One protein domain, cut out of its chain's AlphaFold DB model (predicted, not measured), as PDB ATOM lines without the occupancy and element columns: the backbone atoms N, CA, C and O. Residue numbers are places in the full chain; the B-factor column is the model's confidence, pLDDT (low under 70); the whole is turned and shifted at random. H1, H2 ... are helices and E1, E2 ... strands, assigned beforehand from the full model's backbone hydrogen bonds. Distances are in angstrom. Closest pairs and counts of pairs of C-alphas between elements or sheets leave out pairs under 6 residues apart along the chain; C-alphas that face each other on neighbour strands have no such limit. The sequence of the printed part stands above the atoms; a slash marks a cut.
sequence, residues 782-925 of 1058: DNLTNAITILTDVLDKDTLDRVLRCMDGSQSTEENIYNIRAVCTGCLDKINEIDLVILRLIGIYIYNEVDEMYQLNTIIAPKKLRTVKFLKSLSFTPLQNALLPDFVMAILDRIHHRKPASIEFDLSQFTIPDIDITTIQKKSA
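What this domain is: This is residues 782 to 925 of the 1058 residues of an uncharacterized protein of Vanderwaltozyma polyspora (strain ATCC 22028 / DSM 70294 / BCRC 21397 / CBS 2163 / NBRC 10782 / NRRL Y-8283 / UCD 57-17) (UniProt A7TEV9). Look for a small, twisted sheet of four parallel strands in the middle, with the short helix H4 over one face, the longer helix H5 across from it on the side of the other face but set off from the sheet, and H3, H6 and H7 by the sheet's edge strands. H3 is beside the edge strand E2, with H1 packed on H3 and H2 near both at one end of the long axis; H6 and H7 are by the other edge strand, E4, with H7 toward the far end. The sheet runs E2, E1, E3, E4, and the printed part has 144 residues with seven named helices and four named strands, in the order H1 H2 E1 H3 E2 E3 H4 E4 H5 H6 H7. The class is mixed, helices and strands. The whole is compact and rounded, with a radius of gyration of the C-alphas of 15.3 A and spans of 40 by 31 by 26 A.

Where its parts are: Begin at the sheet: find C-alpha 820 at (157.073, 152.291, 146.624), from where E1, residues 820 to 824, runs 11.9 A to C-alpha 824. E2 is residues 844 to 847, 9.8 A long; E3 is residues 858 to 860, 6.8 A; E4 is residues 881 to 883, 6.2 A. Among the helices, H3 holds residues 833 to 841 over 12.5 A, and H4 holds residues 868 to 873 over 8.7 A. H1, residues 782 to 792, starts at C-alpha 782 at (140.272, 134.139, 147.673) and runs 15.1 A; H2, residues 797 to 805, spans 12.2 A. After E4 come H5, residues 886 to 896, 14.9 A long, and H6, residues 907 to 910, 5.4 A long. H7, residues 917 to 924, runs 9.9 A to C-alpha 924 at (167.995, 162.238, 153.265).

How they stand to each other: At E2 and E1, parallel at 38 degrees, N 845 is 2.8 A from O 820, within hydrogen-bond range. E1 and E3 are parallel at 38 degrees, with N 860 and O 823 at 3.0 A; E3 and E4 are parallel at 9 degrees, with N 883 and O 859 at 2.8 A. From edge to edge the strands' lines turn by 81 degrees. H4 is on the sheet at a height of 9.3 A, only just over E1 and E3, with 3 of its C-alphas on each, and runs along the strands at 14 degrees to E1 on the local plane. E1, H3, E2 and E3, H4, E4 are strand-helix-strand units, two parallel neighbour strands with a helix between, each with a right-handed crossover. H3 only grazes the sheet with residues 836 to 840; its closest C-alphas to E2 are those of Leu 839 and Tyr 845, 6.7 A. H1 and H3 touch at Ala 787 and Ile 838, whose C-alphas are 5.5 A apart, at a steep tilt of 55 degrees. H2 is close to but not clearly touching H1, their closest C-alphas being those of Thr 792 and Leu 800, 6.8 A. H5 is not on the sheet, but only just, with 4 pairs of C-alphas within 10 A; it only just touches H1, only at their ends, with 3 pairs within 8 A, the closest C-alphas being those of Leu 791 and Ile 895, 7.2 A. H6 and H7 only graze the sheet; H6 comes closest to E4 at the C-alphas of Phe 910 and Leu 883, 5.4 A. In H1, H2, H3, H4, H5 and H7 every O i to N i+4 pair is within hydrogen-bond range, while H6 is too short for such a pair.

The domain as a whole: Measure from Asp 782 to Thr 919 and you have the two C-alphas farthest apart, 43.7 A. The printed part has no cut. The link from H2 to E1, residues 806 to 819, is long. The mean pLDDT of the printed part is 80.2, and it is under 70 at residue 798, residues 805 to 816 and residues 898 to 902.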
ATOM      1  N   ASP A 782     141.315 133.659 148.583       70.12
ATOM      2  CA  ASP A 782     140.272 134.139 147.673       70.12
ATOM      3  C   ASP A 782     140.574 135.563 147.179       70.12
ATOM      4  O   ASP A 782     140.533 135.833 145.981       70.12
ATOM      5  N   ASN A 783     140.951 136.476 148.086       74.38
ATOM      6  CA  ASN A 783     141.296 137.861 147.744       74.38
ATOM      7  C   ASN A 783     142.545 137.930 146.852       74.38
ATOM      8  O   ASN A 783     142.583 138.735 145.921       74.38
ATOM      9  N   LEU A 784     143.535 137.063 147.089       75.56
ATOM     10  CA  LEU A 784     144.732 136.956 146.253       75.56
ATOM     11  C   LEU A 784     144.408 136.395 144.859       75.56
ATOM     12  O   LEU A 784     144.831 136.965 143.855       75.56
ATOM     13  N   THR A 785     143.586 135.346 144.782       76.19
ATOM     14  CA  THR A 785     143.120 134.764 143.509       76.19
ATOM     15  C   THR A 785     142.286 135.767 142.703       76.19
ATOM     16  O   THR A 785     142.471 135.904 141.490       76.19
ATOM     17  N   ASN A 786     141.423 136.538 143.373       79.50
ATOM     18  CA  ASN A 786     140.646 137.617 142.765       79.50
ATOM     19  C   ASN A 786     141.548 138.753 142.251       79.50
ATOM     20  O   ASN A 786     141.387 139.181 141.108       79.50
ATOM     21  N   ALA A 787     142.536 139.197 143.036       80.69
ATOM     22  CA  ALA A 787     143.491 140.230 142.626       80.69
ATOM     23  C   ALA A 787     144.339 139.803 141.411       80.69
ATOM     24  O   ALA A 787     144.466 140.564 140.452       80.69
ATOM     25  N   ILE A 788     144.851 138.565 141.403       80.94
ATOM     26  CA  ILE A 788     145.589 137.993 140.263       80.94
ATOM     27  C   ILE A 788     144.681 137.888 139.026       80.94
ATOM     28  O   ILE A 788     145.113 138.210 137.918       80.94
ATOM     29  N   THR A 789     143.410 137.506 139.196       81.88
ATOM     30  CA  THR A 789     142.431 137.455 138.095       81.88
ATOM     31  C   THR A 789     142.172 138.844 137.505       81.88
ATOM     32  O   THR A 789     142.197 138.999 136.286       81.88
ATOM     33  N   ILE A 790     141.990 139.867 138.348       81.19
ATOM     34  CA  ILE A 790     141.809 141.263 137.916       81.19
ATOM     35  C   ILE A 790     143.046 141.763 137.157       81.19
ATOM     36  O   ILE A 790     142.903 142.329 136.077       81.19
ATOM     37  N   LEU A 791     144.256 141.510 137.667       80.06
ATOM     38  CA  LEU A 791     145.499 141.895 136.987       80.06
ATOM     39  C   LEU A 791     145.701 141.151 135.656       80.06
ATOM     40  O   LEU A 791     146.186 141.753 134.701       80.06
ATOM     41  N   THR A 792     145.274 139.889 135.556       79.94
ATOM     42  CA  THR A 792     145.342 139.088 134.315       79.94
ATOM     43  C   THR A 792     144.442 139.638 133.200       79.94
ATOM     44  O   THR A 792     144.758 139.471 132.024       79.94
ATOM     45  N   ASP A 793     143.344 140.320 133.546       76.19
ATOM     46  CA  ASP A 793     142.444 140.969 132.581       76.19
ATOM     47  C   ASP A 793     142.941 142.368 132.126       76.19
ATOM     48  O   ASP A 793     142.326 142.972 131.244       76.19
ATOM     49  N   VAL A 794     144.023 142.905 132.718       78.19
ATOM     50  CA  VAL A 794     144.510 144.290 132.501       78.19
ATOM     51  C   VAL A 794     145.950 144.349 131.983       78.19
ATOM     52  O   VAL A 794     146.235 145.121 131.065       78.19
ATOM     53  N   LEU A 795     146.858 143.575 132.583       78.88
ATOM     54  CA  LEU A 795     148.280 143.573 132.248       78.88
ATOM     55  C   LEU A 795     148.563 142.801 130.958       78.88
ATOM     56  O   LEU A 795     147.909 141.811 130.629       78.88
ATOM     57  N   ASP A 796     149.609 143.222 130.249       76.56
ATOM     58  CA  ASP A 796     150.215 142.387 129.222       76.56
ATOM     59  C   ASP A 796     150.933 141.177 129.852       76.56
ATOM     60  O   ASP A 796     151.226 141.132 131.050       76.56
ATOM     61  N   LYS A 797     151.232 140.175 129.023       70.62
ATOM     62  CA  LYS A 797     151.772 138.899 129.498       70.62
ATOM     63  C   LYS A 797     153.181 139.014 130.107       70.62
ATOM     64  O   LYS A 797     153.506 138.203 130.966       70.62
ATOM     65  N   ASP A 798     154.000 139.966 129.667       68.56
ATOM     66  CA  ASP A 798     155.383 140.124 130.136       68.56
ATOM     67  C   ASP A 798     155.398 140.816 131.509       68.56
ATOM     68  O   ASP A 798     155.995 140.320 132.466       68.56
ATOM     69  N   THR A 799     154.612 141.887 131.654       72.62
ATOM     70  CA  THR A 799     154.412 142.569 132.942       72.62
ATOM     71  C   THR A 799     153.711 141.678 133.974       72.62
ATOM     72  O   THR A 799     154.059 141.718 135.155       72.62
ATOM     73  N   LEU A 800     152.762 140.830 133.555       75.88
ATOM     74  CA  LEU A 800     152.132 139.851 134.446       75.88
ATOM     75  C   LEU A 800     153.130 138.778 134.919       75.88
ATOM     76  O   LEU A 800     153.134 138.437 136.098       75.88
ATOM     77  N   ASP A 801     154.000 138.272 134.038       70.19
ATOM     78  CA  ASP A 801     155.038 137.290 134.394       70.19
ATOM     79  C   ASP A 801     156.064 137.894 135.380       70.19
ATOM     80  O   ASP A 801     156.413 137.251 136.370       70.19
ATOM     81  N   ARG A 802     156.447 139.173 135.211       70.81
ATOM     82  CA  ARG A 802     157.233 139.927 136.215       70.81
ATOM     83  C   ARG A 802     156.548 139.949 137.590       70.81
ATOM     84  O   ARG A 802     157.174 139.593 138.582       70.81
ATOM     85  N   VAL A 803     155.262 140.313 137.651       72.81
ATOM     86  CA  VAL A 803     154.479 140.354 138.907       72.81
ATOM     87  C   VAL A 803     154.389 138.979 139.577       72.81
ATOM     88  O   VAL A 803     154.518 138.883 140.798       72.81
ATOM     89  N   LEU A 804     154.190 137.909 138.800       70.56
ATOM     90  CA  LEU A 804     154.084 136.551 139.338       70.56
ATOM     91  C   LEU A 804     155.423 136.051 139.910       70.56
ATOM     92  O   LEU A 804     155.449 135.560 141.037       70.56
ATOM     93  N   ARG A 805     156.540 136.245 139.194       64.94
ATOM     94  CA  ARG A 805     157.886 135.811 139.632       64.94
ATOM     95  C   ARG A 805     158.328 136.435 140.954       64.94
ATOM     96  O   ARG A 805     159.032 135.792 141.730       64.94
ATOM     97  N   CYS A 806     157.897 137.662 141.241       57.94
ATOM     98  CA  CYS A 806     158.206 138.334 142.502       57.94
ATOM     99  C   CYS A 806     157.507 137.710 143.731       57.94
ATOM    100  O   CYS A 806     157.872 138.048 144.857       57.94
ATOM    101  N   MET A 807     156.554 136.782 143.554       57.72
ATOM    102  CA  MET A 807     155.987 135.995 144.663       57.72
ATOM    103  C   MET A 807     156.848 134.787 145.058       57.72
ATOM    104  O   MET A 807     156.864 134.432 146.235       57.72
ATOM    105  N   ASP A 808     157.625 134.211 144.134       46.31
ATOM    106  CA  ASP A 808     158.425 132.991 144.360       46.31
ATOM    107  C   ASP A 808     159.740 133.247 145.138       46.31
ATOM    108  O   ASP A 808     160.647 132.413 145.150       46.31
ATOM    109  N   GLY A 809     159.887 134.424 145.762       50.28
ATOM    110  CA  GLY A 809     160.967 134.762 146.706       50.28
ATOM    111  C   GLY A 809     162.402 134.682 146.164       50.28
ATOM    112  O   GLY A 809     163.349 134.689 146.947       50.28
ATOM    113  N   SER A 810     162.573 134.569 144.844       42.03
ATOM    114  CA  SER A 810     163.802 134.032 144.244       42.03
ATOM    115  C   SER A 810     164.890 135.067 143.915       42.03
ATOM    116  O   SER A 810     166.040 134.669 143.735       42.03
ATOM    117  N   GLN A 811     164.567 136.365 143.810       40.97
ATOM    118  CA  GLN A 811     165.514 137.437 143.438       40.97
ATOM    119  C   GLN A 811     165.220 138.790 144.127       40.97
ATOM    120  O   GLN A 811     164.314 138.907 144.953       40.97
ATOM    121  N   SER A 812     166.053 139.799 143.841       45.59
ATOM    122  CA  SER A 812     166.051 141.133 144.457       45.59
ATOM    123  C   SER A 812     164.839 141.996 144.076       45.59
ATOM    124  O   SER A 812     164.192 141.813 143.048       45.59
ATOM    125  N   THR A 813     164.553 143.015 144.896       48.84
ATOM    126  CA  THR A 813     163.405 143.936 144.745       48.84
ATOM    127  C   THR A 813     163.537 144.948 143.592       48.84
ATOM    128  O   THR A 813     162.991 146.047 143.677       48.84
ATOM    129  N   GLU A 814     164.300 144.621 142.549       49.78
ATOM    130  CA  GLU A 814     164.627 145.512 141.425       49.78
ATOM    131  C   GLU A 814     163.811 145.197 140.155       49.78
ATOM    132  O   GLU A 814     163.727 146.044 139.271       49.78
ATOM    133  N   GLU A 815     163.148 144.033 140.076       58.34
ATOM    134  CA  GLU A 815     162.314 143.644 138.919       58.34
ATOM    135  C   GLU A 815     160.847 144.134 138.991       58.34
ATOM    136  O   GLU A 815     160.144 144.132 137.971       58.34
ATOM    137  N   ASN A 816     160.384 144.585 140.167       68.06
ATOM    138  CA  ASN A 816     159.021 145.095 140.393       68.06
ATOM    139  C   ASN A 816     158.675 146.296 139.487       68.06
ATOM    140  O   ASN A 816     159.544 147.076 139.105       68.06
ATOM    141  N   ILE A 817     157.381 146.494 139.198       77.75
ATOM    142  CA  ILE A 817     156.886 147.666 138.443       77.75
ATOM    143  C   ILE A 817     157.124 148.959 139.240       77.75
ATOM    144  O   ILE A 817     157.611 149.952 138.703       77.75
ATOM    145  N   TYR A 818     156.821 148.930 140.541       83.69
ATOM    146  CA  TYR A 818     157.115 150.003 141.483       83.69
ATOM    147  C   TYR A 818     157.963 149.490 142.651       83.69
ATOM    148  O   TYR A 818     157.844 148.347 143.082       83.69
ATOM    149  N   ASN A 819     158.793 150.363 143.221       87.94
ATOM    150  CA  ASN A 819     159.444 150.135 144.512       87.94
ATOM    151  C   ASN A 819     158.992 151.236 145.478       87.94
ATOM    152  O   ASN A 819     159.762 152.123 145.841       87.94
ATOM    153  N   ILE A 820     157.701 151.238 145.819       89.38
ATOM    154  CA  ILE A 820     157.073 152.291 146.624       89.38
ATOM    155  C   ILE A 820     156.674 151.700 147.974       89.38
ATOM    156  O   ILE A 820     155.774 150.870 148.062       89.38
ATOM    157  N   ARG A 821     157.334 152.152 149.042       90.00
ATOM    158  CA  ARG A 821     157.009 151.814 150.434       90.00
ATOM    159  C   ARG A 821     156.537 153.086 151.122       90.00
ATOM    160  O   ARG A 821     157.342 153.945 151.490       90.00
ATOM    161  N   ALA A 822     155.218 153.234 151.181       91.31
ATOM    162  CA  ALA A 822     154.533 154.490 151.428       91.31
ATOM    163  C   ALA A 822     153.767 154.515 152.754       91.31
ATOM    164  O   ALA A 822     153.216 153.506 153.188       91.31
ATOM    165  N   VAL A 823     153.655 155.704 153.345       91.56
ATOM    166  CA  VAL A 823     152.667 156.007 154.392       91.56
ATOM    167  C   VAL A 823     151.747 157.121 153.898       91.56
ATOM    168  O   VAL A 823     152.216 158.134 153.371       91.56
ATOM    169  N   CYS A 824     150.442 156.933 154.084       90.69
ATOM    170  CA  CYS A 824     149.411 157.918 153.756       90.69
ATOM    171  C   CYS A 824     149.160 158.876 154.933       90.69
ATOM    172  O   CYS A 824     149.225 158.479 156.102       90.69
ATOM    173  N   THR A 825     148.834 160.145 154.662       89.25
ATOM    174  CA  THR A 825     148.382 161.070 155.716       89.25
ATOM    175  C   THR A 825     147.415 162.142 155.207       89.25
ATOM    176  O   THR A 825     147.743 162.942 154.334       89.25
ATOM    177  N   GLY A 826     146.210 162.168 155.792       81.88
ATOM    178  CA  GLY A 826     145.127 163.072 155.381       81.88
ATOM    179  C   GLY A 826     144.482 162.688 154.045       81.88
ATOM    180  O   GLY A 826     143.968 163.561 153.351       81.88
ATOM    181  N   CYS A 827     144.581 161.416 153.657       83.19
ATOM    182  CA  CYS A 827     144.069 160.853 152.414       83.19
ATOM    183  C   CYS A 827     144.072 159.323 152.481       83.19
ATOM    184  O   CYS A 827     144.878 158.739 153.209       83.19
ATOM    185  N   LEU A 828     143.282 158.686 151.607       79.69
ATOM    186  CA  LEU A 828     143.269 157.229 151.403       79.69
ATOM    187  C   LEU A 828     142.933 156.425 152.676       79.69
ATOM    188  O   LEU A 828     143.305 155.262 152.798       79.69
ATOM    189  N   ASP A 829     142.174 157.017 153.604       70.06
ATOM    190  CA  ASP A 829     141.829 156.422 154.907       70.06
ATOM    191  C   ASP A 829     140.907 155.181 154.814       70.06
ATOM    192  O   ASP A 829     140.587 154.568 155.834       70.06
ATOM    193  N   LYS A 830     140.455 154.817 153.602       70.44
ATOM    194  CA  LYS A 830     139.634 153.635 153.279       70.44
ATOM    195  C   LYS A 830     139.953 153.100 151.872       70.44
ATOM    196  O   LYS A 830     139.189 153.329 150.938       70.44
ATOM    197  N   ILE A 831     141.075 152.395 151.717       81.69
ATOM    198  CA  ILE A 831     141.317 151.529 150.547       81.69
ATOM    199  C   ILE A 831     140.730 150.137 150.852       81.69
ATOM    200  O   ILE A 831     140.819 149.666 151.986       81.69
ATOM    201  N   ASN A 832     140.110 149.497 149.860       84.44
ATOM    202  CA  ASN A 832     139.545 148.149 149.972       84.44
ATOM    203  C   ASN A 832     140.646 147.067 150.078       84.44
ATOM    204  O   ASN A 832     141.769 147.260 149.615       84.44
ATOM    205  N   GLU A 833     140.343 145.911 150.678       82.50
ATOM    206  CA  GLU A 833     141.339 144.847 150.890       82.50
ATOM    207  C   GLU A 833     141.901 144.300 149.574       82.50
ATOM    208  O   GLU A 833     143.109 144.106 149.457       82.50
ATOM    209  N   ILE A 834     141.046 144.095 148.565       82.56
ATOM    210  CA  ILE A 834     141.462 143.600 147.242       82.56
ATOM    211  C   ILE A 834     142.389 144.624 146.571       82.56
ATOM    212  O   ILE A 834     143.451 144.260 146.071       82.56
ATOM    213  N   ASP A 835     142.044 145.908 146.636       87.06
ATOM    214  CA  ASP A 835     142.836 147.018 146.105       87.06
ATOM    215  C   ASP A 835     144.220 147.098 146.782       87.06
ATOM    216  O   ASP A 835     145.229 147.296 146.107       87.06
ATOM    217  N   LEU A 836     144.307 146.872 148.102       84.69
ATOM    218  CA  LEU A 836     145.587 146.786 148.821       84.69
ATOM    219  C   LEU A 836     146.437 145.584 148.370       84.69
ATOM    220  O   LEU A 836     147.662 145.689 148.336       84.69
ATOM    221  N   VAL A 837     145.819 144.454 148.012       84.00
ATOM    222  CA  VAL A 837     146.524 143.282 147.459       84.00
ATOM    223  C   VAL A 837     147.010 143.558 146.035       84.00
ATOM    224  O   VAL A 837     148.166 143.278 145.726       84.00
ATOM    225  N   ILE A 838     146.173 144.179 145.198       84.50
ATOM    226  CA  ILE A 838     146.527 144.641 143.848       84.50
ATOM    227  C   ILE A 838     147.732 145.591 143.902       84.50
ATOM    228  O   ILE A 838     148.706 145.386 143.177       84.50
ATOM    229  N   LEU A 839     147.708 146.583 144.800       86.75
ATOM    230  CA  LEU A 839     148.811 147.528 145.001       86.75
ATOM    231  C   LEU A 839     150.103 146.819 145.448       86.75
ATOM    232  O   LEU A 839     151.165 147.079 144.882       86.75
ATOM    233  N   ARG A 840     150.020 145.870 146.394       85.12
ATOM    234  CA  ARG A 840     151.176 145.061 146.832       85.12
ATOM    235  C   ARG A 840     151.781 144.238 145.693       85.12
ATOM    236  O   ARG A 840     153.003 144.187 145.593       85.12
ATOM    237  N   LEU A 841     150.953 143.629 144.837       81.88
ATOM    238  CA  LEU A 841     151.402 142.815 143.697       81.88
ATOM    239  C   LEU A 841     152.182 143.633 142.654       81.88
ATOM    240  O   LEU A 841     153.134 143.123 142.077       81.88
ATOM    241  N   ILE A 842     151.845 144.912 142.454       83.12
ATOM    242  CA  ILE A 842     152.607 145.815 141.567       83.12
ATOM    243  C   ILE A 842     153.776 146.540 142.269       83.12
ATOM    244  O   ILE A 842     154.423 147.393 141.658       83.12
ATOM    245  N   GLY A 843     154.068 146.214 143.536       81.75
ATOM    246  CA  GLY A 843     155.189 146.772 144.304       81.75
ATOM    247  C   GLY A 843     154.911 148.098 145.034       81.75
ATOM    248  O   GLY A 843     155.842 148.823 145.400       81.75
ATOM    249  N   ILE A 844     153.633 148.426 145.265       89.44
ATOM    250  CA  ILE A 844     153.182 149.576 146.064       89.44
ATOM    251  C   ILE A 844     152.688 149.080 147.432       89.44
ATOM    252  O   ILE A 844     151.562 148.613 147.599       89.44
ATOM    253  N   TYR A 845     153.537 149.216 148.444       88.38
ATOM    254  CA  TYR A 845     153.260 148.815 149.820       88.38
ATOM    255  C   TYR A 845     152.828 150.032 150.641       88.38
ATOM    256  O   TYR A 845     153.643 150.903 150.943       88.38
ATOM    257  N   ILE A 846     151.546 150.094 151.007       89.12
ATOM    258  CA  ILE A 846     151.004 151.132 151.895       89.12
ATOM    259  C   ILE A 846     151.014 150.616 153.339       89.12
ATOM    260  O   ILE A 846     150.455 149.560 153.637       89.12
ATOM    261  N   TYR A 847     151.641 151.383 154.231       87.38
ATOM    262  CA  TYR A 847     151.759 151.104 155.659       87.38
ATOM    263  C   TYR A 847     150.953 152.116 156.478       87.38
ATOM    264  O   TYR A 847     150.927 153.313 156.181       87.38
ATOM    265  N   ASN A 848     150.326 151.638 157.555       83.44
ATOM    266  CA  ASN A 848     149.511 152.487 158.425       83.44
ATOM    267  C   ASN A 848     150.362 153.421 159.294       83.44
ATOM    268  O   ASN A 848     149.951 154.553 159.534       83.44
ATOM    269  N   GLU A 849     151.533 152.984 159.760       83.19
ATOM    270  CA  GLU A 849     152.399 153.757 160.657       83.19
ATOM    271  C   GLU A 849     153.826 153.903 160.131       83.19
ATOM    272  O   GLU A 849     154.307 153.105 159.328       83.19
ATOM    273  N   VAL A 850     154.501 154.948 160.615       83.50
ATOM    274  CA  VAL A 850     155.907 155.212 160.303       83.50
ATOM    275  C   VAL A 850     156.805 154.415 161.245       83.50
ATOM    276  O   VAL A 850     157.004 154.820 162.394       83.50
ATOM    277  N   ASP A 851     157.373 153.327 160.728       78.94
ATOM    278  CA  ASP A 851     158.438 152.561 161.375       78.94
ATOM    279  C   ASP A 851     159.670 152.427 160.462       78.94
ATOM    280  O   ASP A 851     159.569 152.473 159.233       78.94
ATOM    281  N   GLU A 852     160.843 152.285 161.074       72.62
ATOM    282  CA  GLU A 852     162.132 152.158 160.391       72.62
ATOM    283  C   GLU A 852     162.319 150.745 159.809       72.62
ATOM    284  O   GLU A 852     162.930 150.599 158.749       72.62
ATOM    285  N   MET A 853     161.709 149.717 160.422       75.88
ATOM    286  CA  MET A 853     161.768 148.327 159.941       75.88
ATOM    287  C   MET A 853     161.168 148.143 158.539       75.88
ATOM    288  O   MET A 853     161.617 147.285 157.783       75.88
ATOM    289  N   TYR A 854     160.179 148.958 158.159       80.00
ATOM    290  CA  TYR A 854     159.525 148.867 156.849       80.00
ATOM    291  C   TYR A 854     160.373 149.437 155.695       80.00
ATOM    292  O   TYR A 854     160.001 149.273 154.531       80.00
ATOM    293  N   GLN A 855     161.509 150.091 155.992       84.75
ATOM    294  CA  GLN A 855     162.386 150.743 155.005       84.75
ATOM    295  C   GLN A 855     161.594 151.685 154.075       84.75
ATOM    296  O   GLN A 855     161.705 151.635 152.849       84.75
ATOM    297  N   LEU A 856     160.724 152.500 154.676       88.56
ATOM    298  CA  LEU A 856     159.836 153.415 153.962       88.56
ATOM    299  C   LEU A 856     160.645 154.402 153.115       88.56
ATOM    300  O   LEU A 856     161.667 154.920 153.563       88.56
ATOM    301  N   ASN A 857     160.169 154.672 151.900       90.38
ATOM    302  CA  ASN A 857     160.855 155.525 150.927       90.38
ATOM    303  C   ASN A 857     159.939 156.575 150.278       90.38
ATOM    304  O   ASN A 857     160.409 157.388 149.485       90.38
ATOM    305  N   THR A 858     158.639 156.563 150.590       92.62
ATOM    306  CA  THR A 858     157.630 157.408 149.942       92.62
ATOM    307  C   THR A 858     156.627 157.955 150.961       92.62
ATOM    308  O   THR A 858     156.262 157.274 151.918       92.62
ATOM    309  N   ILE A 859     156.127 159.171 150.746       93.06
ATOM    310  CA  ILE A 859     154.916 159.678 151.414       93.06
ATOM    311  C   ILE A 859     153.812 159.945 150.394       93.06
ATOM    312  O   ILE A 859     154.095 160.437 149.301       93.06
ATOM    313  N   ILE A 860     152.565 159.655 150.772       93.31
ATOM    314  CA  ILE A 860     151.368 160.028 150.014       93.31
ATOM    315  C   ILE A 860     150.521 160.987 150.863       93.31
ATOM    316  O   ILE A 860     150.158 160.669 151.999       93.31
ATOM    317  N   ALA A 861     150.237 162.179 150.336       92.50
ATOM    318  CA  ALA A 861     149.453 163.209 151.021       92.50
ATOM    319  C   ALA A 861     148.852 164.209 150.014       92.50
ATOM    320  O   ALA A 861     149.480 164.497 148.998       92.50
ATOM    321  N   PRO A 862     147.680 164.815 150.286       89.62
ATOM    322  CA  PRO A 862     146.999 165.710 149.338       89.62
ATOM    323  C   PRO A 862     147.689 167.072 149.163       89.62
ATOM    324  O   PRO A 862     147.334 167.837 148.274       89.62
ATOM    325  N   LYS A 863     148.623 167.412 150.058       90.88
ATOM    326  CA  LYS A 863     149.464 168.616 150.043       90.88
ATOM    327  C   LYS A 863     150.575 168.476 151.084       90.88
ATOM    328  O   LYS A 863     150.601 167.520 151.858       90.88
ATOM    329  N   LYS A 864     151.452 169.474 151.164       90.25
ATOM    330  CA  LYS A 864     152.405 169.659 152.265       90.25
ATOM    331  C   LYS A 864     151.657 169.829 153.599       90.25
ATOM    332  O   LYS A 864     150.925 170.803 153.779       90.25
ATOM    333  N   LEU A 865     151.819 168.889 154.536       89.31
ATOM    334  CA  LEU A 865     151.115 168.877 155.830       89.31
ATOM    335  C   LEU A 865     152.080 168.916 157.023       89.31
ATOM    336  O   LEU A 865     153.207 168.443 156.951       89.31
ATOM    337  N   ARG A 866     151.606 169.435 158.162       90.00
ATOM    338  CA  ARG A 866     152.321 169.422 159.456       90.00
ATOM    339  C   ARG A 866     151.918 168.238 160.358       90.00
ATOM    340  O   ARG A 866     152.087 168.305 161.572       90.00
ATOM    341  N   THR A 867     151.334 167.173 159.801       91.19
ATOM    342  CA  THR A 867     150.903 165.995 160.577       91.19
ATOM    343  C   THR A 867     152.102 165.176 161.061       91.19
ATOM    344  O   THR A 867     153.177 165.212 160.467       91.19
ATOM    345  N   VAL A 868     151.920 164.389 162.127       90.00
ATOM    346  CA  VAL A 868     152.997 163.565 162.713       90.00
ATOM    347  C   VAL A 868     153.591 162.586 161.694       90.00
ATOM    348  O   VAL A 868     154.808 162.434 161.639       90.00
ATOM    349  N   LYS A 869     152.751 161.959 160.858       91.06
ATOM    350  CA  LYS A 869     153.199 161.037 159.801       91.06
ATOM    351  C   LYS A 869     153.991 161.769 158.710       91.06
ATOM    352  O   LYS A 869     155.042 161.278 158.316       91.06
ATOM    353  N   PHE A 870     153.568 162.978 158.321       93.06
ATOM    354  CA  PHE A 870     154.307 163.811 157.365       93.06
ATOM    355  C   PHE A 870     155.672 164.244 157.904       93.06
ATOM    356  O   PHE A 870     156.699 164.061 157.260       93.06
ATOM    357  N   LEU A 871     155.711 164.797 159.116       92.06
ATOM    358  CA  LEU A 871     156.961 165.302 159.684       92.06
ATOM    359  C   LEU A 871     157.951 164.173 160.011       92.06
ATOM    360  O   LEU A 871     159.160 164.400 159.961       92.06
ATOM    361  N   LYS A 872     157.466 162.951 160.278       91.62
ATOM    362  CA  LYS A 872     158.316 161.757 160.360       91.62
ATOM    363  C   LYS A 872     158.820 161.283 158.996       91.62
ATOM    364  O   LYS A 872     159.985 160.928 158.926       91.62
ATOM    365  N   SER A 873     158.028 161.302 157.916       90.56
ATOM    366  CA  SER A 873     158.475 160.742 156.623       90.56
ATOM    367  C   SER A 873     159.715 161.427 156.040       90.56
ATOM    368  O   SER A 873     160.481 160.820 155.300       90.56
ATOM    369  N   LEU A 874     159.954 162.683 156.418       89.44
ATOM    370  CA  LEU A 874     161.154 163.442 156.058       89.44
ATOM    371  C   LEU A 874     162.465 162.822 156.600       89.44
ATOM    372  O   LEU A 874     163.538 163.234 156.169       89.44
ATOM    373  N   SER A 875     162.413 161.857 157.528       87.06
ATOM    374  CA  SER A 875     163.593 161.154 158.065       87.06
ATOM    375  C   SER A 875     163.994 159.887 157.295       87.06
ATOM    376  O   SER A 875     165.007 159.266 157.651       87.06
ATOM    377  N   PHE A 876     163.195 159.466 156.303       88.69
ATOM    378  CA  PHE A 876     163.427 158.244 155.529       88.69
ATOM    379  C   PHE A 876     164.788 158.294 154.834       88.69
ATOM    380  O   PHE A 876     165.204 159.337 154.346       88.69
ATOM    381  N   THR A 877     165.492 157.168 154.803       82.31
ATOM    382  CA  THR A 877     166.891 157.083 154.359       82.31
ATOM    383  C   THR A 877     167.004 156.130 153.164       82.31
ATOM    384  O   THR A 877     167.247 154.945 153.386       82.31
ATOM    385  N   PRO A 878     166.839 156.607 151.910       83.50
ATOM    386  CA  PRO A 878     166.427 157.955 151.489       83.50
ATOM    387  C   PRO A 878     164.901 158.113 151.315       83.50
ATOM    388  O   PRO A 878     164.199 157.165 150.957       83.50
ATOM    389  N   LEU A 879     164.396 159.343 151.456       87.81
ATOM    390  CA  LEU A 879     163.058 159.719 150.990       87.81
ATOM    391  C   LEU A 879     163.110 159.904 149.466       87.81
ATOM    392  O   LEU A 879     163.605 160.917 148.974       87.81
ATOM    393  N   GLN A 880     162.620 158.909 148.727       87.19
ATOM    394  CA  GLN A 880     162.624 158.892 147.265       87.19
ATOM    395  C   GLN A 880     161.486 159.736 146.680       87.19
ATOM    396  O   GLN A 880     161.749 160.569 145.816       87.19
ATOM    397  N   ASN A 881     160.243 159.563 147.155       88.25
ATOM    398  CA  ASN A 881     159.063 160.182 146.537       88.25
ATOM    399  C   ASN A 881     158.138 160.883 147.547       88.25
ATOM    400  O   ASN A 881     157.978 160.452 148.689       88.25
ATOM    401  N   ALA A 882     157.465 161.941 147.096       90.31
ATOM    402  CA  ALA A 882     156.410 162.632 147.835       90.31
ATOM    403  C   ALA A 882     155.238 162.889 146.877       90.31
ATOM    404  O   ALA A 882     155.323 163.783 146.036       90.31
ATOM    405  N   LEU A 883     154.192 162.061 146.962       92.56
ATOM    406  CA  LEU A 883     153.166 161.903 145.925       92.56
ATOM    407  C   LEU A 883     151.763 162.331 146.383       92.56
ATOM    408  O   LEU A 883     151.399 162.216 147.554       92.56
ATOM    409  N   LEU A 884     150.958 162.790 145.431       91.56
ATOM    410  CA  LEU A 884     149.537 163.074 145.599       91.56
ATOM    411  C   LEU A 884     148.713 161.767 145.622       91.56
ATOM    412  O   LEU A 884     149.113 160.781 144.996       91.56
ATOM    413  N   PRO A 885     147.540 161.735 146.286       91.38
ATOM    414  CA  PRO A 885     146.659 160.561 146.314       91.38
ATOM    415  C   PRO A 885     146.196 160.131 144.917       91.38
ATOM    416  O   PRO A 885     145.976 158.947 144.673       91.38
ATOM    417  N   ASP A 886     146.111 161.097 144.002       89.31
ATOM    418  CA  ASP A 886     145.689 160.938 142.610       89.31
ATOM    419  C   ASP A 886     146.525 159.898 141.846       89.31
ATOM    420  O   ASP A 886     146.010 159.262 140.934       89.31
ATOM    421  N   PHE A 887     147.777 159.654 142.256       91.44
ATOM    422  CA  PHE A 887     148.617 158.571 141.731       91.44
ATOM    423  C   PHE A 887     148.002 157.186 141.993       91.44
ATOM    424  O   PHE A 887     147.820 156.389 141.073       91.44
ATOM    425  N   VAL A 888     147.628 156.914 143.249       89.88
ATOM    426  CA  VAL A 888     147.005 155.644 143.655       89.88
ATOM    427  C   VAL A 888     145.621 155.515 143.025       89.88
ATOM    428  O   VAL A 888     145.276 154.453 142.510       89.88
ATOM    429  N   MET A 889     144.854 156.610 143.004       88.00
ATOM    430  CA  MET A 889     143.531 156.631 142.378       88.00
ATOM    431  C   MET A 889     143.608 156.363 140.869       88.00
ATOM    432  O   MET A 889     142.816 155.574 140.367       88.00
ATOM    433  N   ALA A 890     144.574 156.941 140.147       86.25
ATOM    434  CA  ALA A 890     144.745 156.720 138.708       86.25
ATOM    435  C   ALA A 890     145.203 155.290 138.366       86.25
ATOM    436  O   ALA A 890     144.817 154.759 137.321       86.25
ATOM    437  N   ILE A 891     145.988 154.645 139.238       86.94
ATOM    438  CA  ILE A 891     146.329 153.219 139.114       86.94
ATOM    439  C   ILE A 891     145.078 152.351 139.292       86.94
ATOM    440  O   ILE A 891     144.761 151.553 138.408       86.94
ATOM    441  N   LEU A 892     144.343 152.525 140.398       87.75
ATOM    442  CA  LEU A 892     143.145 151.728 140.683       87.75
ATOM    443  C   LEU A 892     142.039 151.959 139.639       87.75
ATOM    444  O   LEU A 892     141.398 151.002 139.211       87.75
ATOM    445  N   ASP A 893     141.869 153.193 139.153       85.25
ATOM    446  CA  ASP A 893     140.917 153.528 138.089       85.25
ATOM    447  C   ASP A 893     141.217 152.789 136.775       85.25
ATOM    448  O   ASP A 893     140.307 152.199 136.185       85.25
ATOM    449  N   ARG A 894     142.488 152.751 136.333       82.88
ATOM    450  CA  ARG A 894     142.889 151.994 135.130       82.88
ATOM    451  C   ARG A 894     142.605 150.500 135.276       82.88
ATOM    452  O   ARG A 894     142.095 149.891 134.334       82.88
ATOM    453  N   ILE A 895     142.910 149.936 136.446       83.56
ATOM    454  CA  ILE A 895     142.731 148.509 136.742       83.56
ATOM    455  C   ILE A 895     141.241 148.145 136.765       83.56
ATOM    456  O   ILE A 895     140.816 147.229 136.061       83.56
ATOM    457  N   HIS A 896     140.418 148.896 137.500       82.56
ATOM    458  CA  HIS A 896     138.985 148.612 137.613       82.56
ATOM    459  C   HIS A 896     138.213 148.861 136.307       82.56
ATOM    460  O   HIS A 896     137.286 148.112 136.000       82.56
ATOM    461  N   HIS A 897     138.637 149.824 135.478       78.00
ATOM    462  CA  HIS A 897     138.040 150.049 134.156       78.00
ATOM    463  C   HIS A 897     138.472 149.052 133.066       78.00
ATOM    464  O   HIS A 897     138.007 149.189 131.931       78.00
ATOM    465  N   ARG A 898     139.319 148.054 133.370       66.44
ATOM    466  CA  ARG A 898     139.693 146.953 132.452       66.44
ATOM    467  C   ARG A 898     140.211 147.426 131.080       66.44
ATOM    468  O   ARG A 898     139.948 146.806 130.049       66.44
ATOM    469  N   LYS A 899     140.930 148.554 131.051       61.62
ATOM    470  CA  LYS A 899     141.512 149.120 129.823       61.62
ATOM    471  C   LYS A 899     142.932 148.565 129.637       61.62
ATOM    472  O   LYS A 899     143.763 148.841 130.499       61.62
ATOM    473  N   PRO A 900     143.244 147.851 128.539       56.91
ATOM    474  CA  PRO A 900     144.597 147.362 128.279       56.91
ATOM    475  C   PRO A 900     145.521 148.542 127.947       56.91
ATOM    476  O   PRO A 900     145.537 149.056 126.826       56.91
ATOM    477  N   ALA A 901     146.253 149.006 128.954       58.84
ATOM    478  CA  ALA A 901     147.178 150.131 128.899       58.84
ATOM    479  C   ALA A 901     148.263 149.940 129.967       58.84
ATOM    480  O   ALA A 901     148.005 149.317 130.996       58.84
ATOM    481  N   SER A 902     149.460 150.498 129.755       67.69
ATOM    482  CA  SER A 902     150.526 150.399 130.760       67.69
ATOM    483  C   SER A 902     150.083 150.999 132.102       67.69
ATOM    484  O   SER A 902     149.451 152.060 132.152       67.69
ATOM    485  N   ILE A 903     150.426 150.310 133.191       73.69
ATOM    486  CA  ILE A 903     150.217 150.768 134.573       73.69
ATOM    487  C   ILE A 903     151.432 151.589 135.054       73.69
ATOM    488  O   ILE A 903     151.407 152.158 136.141       73.69
ATOM    489  N   GLU A 904     152.480 151.721 134.236       77.88
ATOM    490  CA  GLU A 904     153.598 152.630 134.496       77.88
ATOM    491  C   GLU A 904     153.146 154.092 134.297       77.88
ATOM    492  O   GLU A 904     152.622 154.481 133.248       77.88
ATOM    493  N   PHE A 905     153.329 154.904 135.338       81.62
ATOM    494  CA  PHE A 905     153.066 156.341 135.357       81.62
ATOM    495  C   PHE A 905     154.366 157.102 135.631       81.62
ATOM    496  O   PHE A 905     155.171 156.714 136.475       81.62
ATOM    497  N   ASP A 906     154.528 158.245 134.970       81.75
ATOM    498  CA  ASP A 906     155.565 159.219 135.300       81.75
ATOM    499  C   ASP A 906     155.251 159.878 136.655       81.75
ATOM    500  O   ASP A 906     154.354 160.715 136.778       81.75
ATOM    501  N   LEU A 907     156.012 159.488 137.681       84.31
ATOM    502  CA  LEU A 907     155.846 159.957 139.060       84.31
ATOM    503  C   LEU A 907     156.013 161.478 139.214       84.31
ATOM    504  O   LEU A 907     155.488 162.042 140.175       84.31
ATOM    505  N   SER A 908     156.699 162.160 138.285       80.75
ATOM    506  CA  SER A 908     156.904 163.613 138.370       80.75
ATOM    507  C   SER A 908     155.586 164.397 138.291       80.75
ATOM    508  O   SER A 908     155.432 165.418 138.968       80.75
ATOM    509  N   GLN A 909     154.601 163.858 137.562       85.06
ATOM    510  CA  GLN A 909     153.271 164.446 137.357       85.06
ATOM    511  C   GLN A 909     152.400 164.414 138.622       85.06
ATOM    512  O   GLN A 909     151.425 165.156 138.716       85.06
ATOM    513  N   PHE A 910     152.766 163.587 139.606       88.88
ATOM    514  CA  PHE A 910     152.028 163.397 140.856       88.88
ATOM    515  C   PHE A 910     152.781 163.927 142.083       88.88
ATOM    516  O   PHE A 910     152.407 163.606 143.207       88.88
ATOM    517  N   THR A 911     153.851 164.706 141.909       88.94
ATOM    518  CA  THR A 911     154.620 165.240 143.046       88.94
ATOM    519  C   THR A 911     153.827 166.271 143.855       88.94
ATOM    520  O   THR A 911     153.111 167.108 143.308       88.94
ATOM    521  N   ILE A 912     153.957 166.226 145.186       88.50
ATOM    522  CA  ILE A 912     153.310 167.188 146.090       88.50
ATOM    523  C   ILE A 912     153.900 168.599 145.868       88.50
ATOM    524  O   ILE A 912     155.114 168.768 146.024       88.50
ATOM    525  N   PRO A 913     153.074 169.632 145.594       79.44
ATOM    526  CA  PRO A 913     153.539 171.015 145.471       79.44
ATOM    527  C   PRO A 913     154.254 171.554 146.722       79.44
ATOM    528  O   PRO A 913     154.035 171.099 147.846       79.44
ATOM    529  N   ASP A 914     155.095 172.572 146.522       79.81
ATOM    530  CA  ASP A 914     155.913 173.237 147.551       79.81
ATOM    531  C   ASP A 914     156.961 172.342 148.249       79.81
ATOM    532  O   ASP A 914     157.428 172.665 149.351       79.81
ATOM    533  N   ILE A 915     157.359 171.224 147.630       81.31
ATOM    534  CA  ILE A 915     158.365 170.289 148.154       81.31
ATOM    535  C   ILE A 915     159.470 170.062 147.116       81.31
ATOM    536  O   ILE A 915     159.262 169.404 146.102       81.31
ATOM    537  N   ASP A 916     160.680 170.556 147.397       79.44
ATOM    538  CA  ASP A 916     161.872 170.215 146.612       79.44
ATOM    539  C   ASP A 916     162.351 168.803 146.972       79.44
ATOM    540  O   ASP A 916     163.230 168.597 147.818       79.44
ATOM    541  N   ILE A 917     161.749 167.819 146.303       79.50
ATOM    542  CA  ILE A 917     162.117 166.411 146.439       79.50
ATOM    543  C   ILE A 917     163.582 166.161 146.046       79.50
ATOM    544  O   ILE A 917     164.211 165.282 146.620       79.50
ATOM    545  N   THR A 918     164.180 166.966 145.157       77.69
ATOM    546  CA  THR A 918     165.565 166.755 144.692       77.69
ATOM    547  C   THR A 918     166.599 167.120 145.760       77.69
ATOM    548  O   THR A 918     167.598 166.416 145.932       77.69
ATOM    549  N   THR A 919     166.352 168.187 146.526       77.12
ATOM    550  CA  THR A 919     167.160 168.540 147.702       77.12
ATOM    551  C   THR A 919     166.894 167.580 148.858       77.12
ATOM    552  O   THR A 919     167.831 167.199 149.565       77.12
ATOM    553  N   ILE A 920     165.644 167.145 149.039       80.19
ATOM    554  CA  ILE A 920     165.263 166.204 150.099       80.19
ATOM    555  C   ILE A 920     165.881 164.819 149.874       80.19
ATOM    556  O   ILE A 920     166.501 164.298 150.798       80.19
ATOM    557  N   GLN A 921     165.827 164.255 148.663       79.94
ATOM    558  CA  GLN A 921     166.524 163.015 148.289       79.94
ATOM    559  C   GLN A 921     168.014 163.094 148.660       79.94
ATOM    560  O   GLN A 921     168.515 162.269 149.422       79.94
ATOM    561  N   LYS A 922     168.711 164.150 148.215       79.94
ATOM    562  CA  LYS A 922     170.148 164.352 148.483       79.94
ATOM    563  C   LYS A 922     170.472 164.480 149.978       79.94
ATOM    564  O   LYS A 922     171.447 163.895 150.434       79.94
ATOM    565  N   LYS A 923     169.668 165.221 150.752       77.69
ATOM    566  CA  LYS A 923     169.887 165.439 152.201       77.69
ATOM    567  C   LYS A 923     169.378 164.299 153.097       77.69
ATOM    568  O   LYS A 923     169.750 164.249 154.274       77.69
ATOM    569  N   SER A 924     168.528 163.418 152.571       80.69
ATOM    570  CA  SER A 924     167.995 162.238 153.265       80.69
ATOM    571  C   SER A 924     168.772 160.954 152.949       80.69
ATOM    572  O   SER A 924     168.780 160.042 153.763       80.69
ATOM    573  N   ALA A 925     169.512 160.910 151.835       77.81
ATOM    574  CA  ALA A 925     170.495 159.862 151.536       77.81
ATOM    575  C   ALA A 925     171.785 159.945 152.384       77.81
ATOM    576  O   ALA A 925     172.619 159.043 152.328       77.81
TER     577      ALA A 925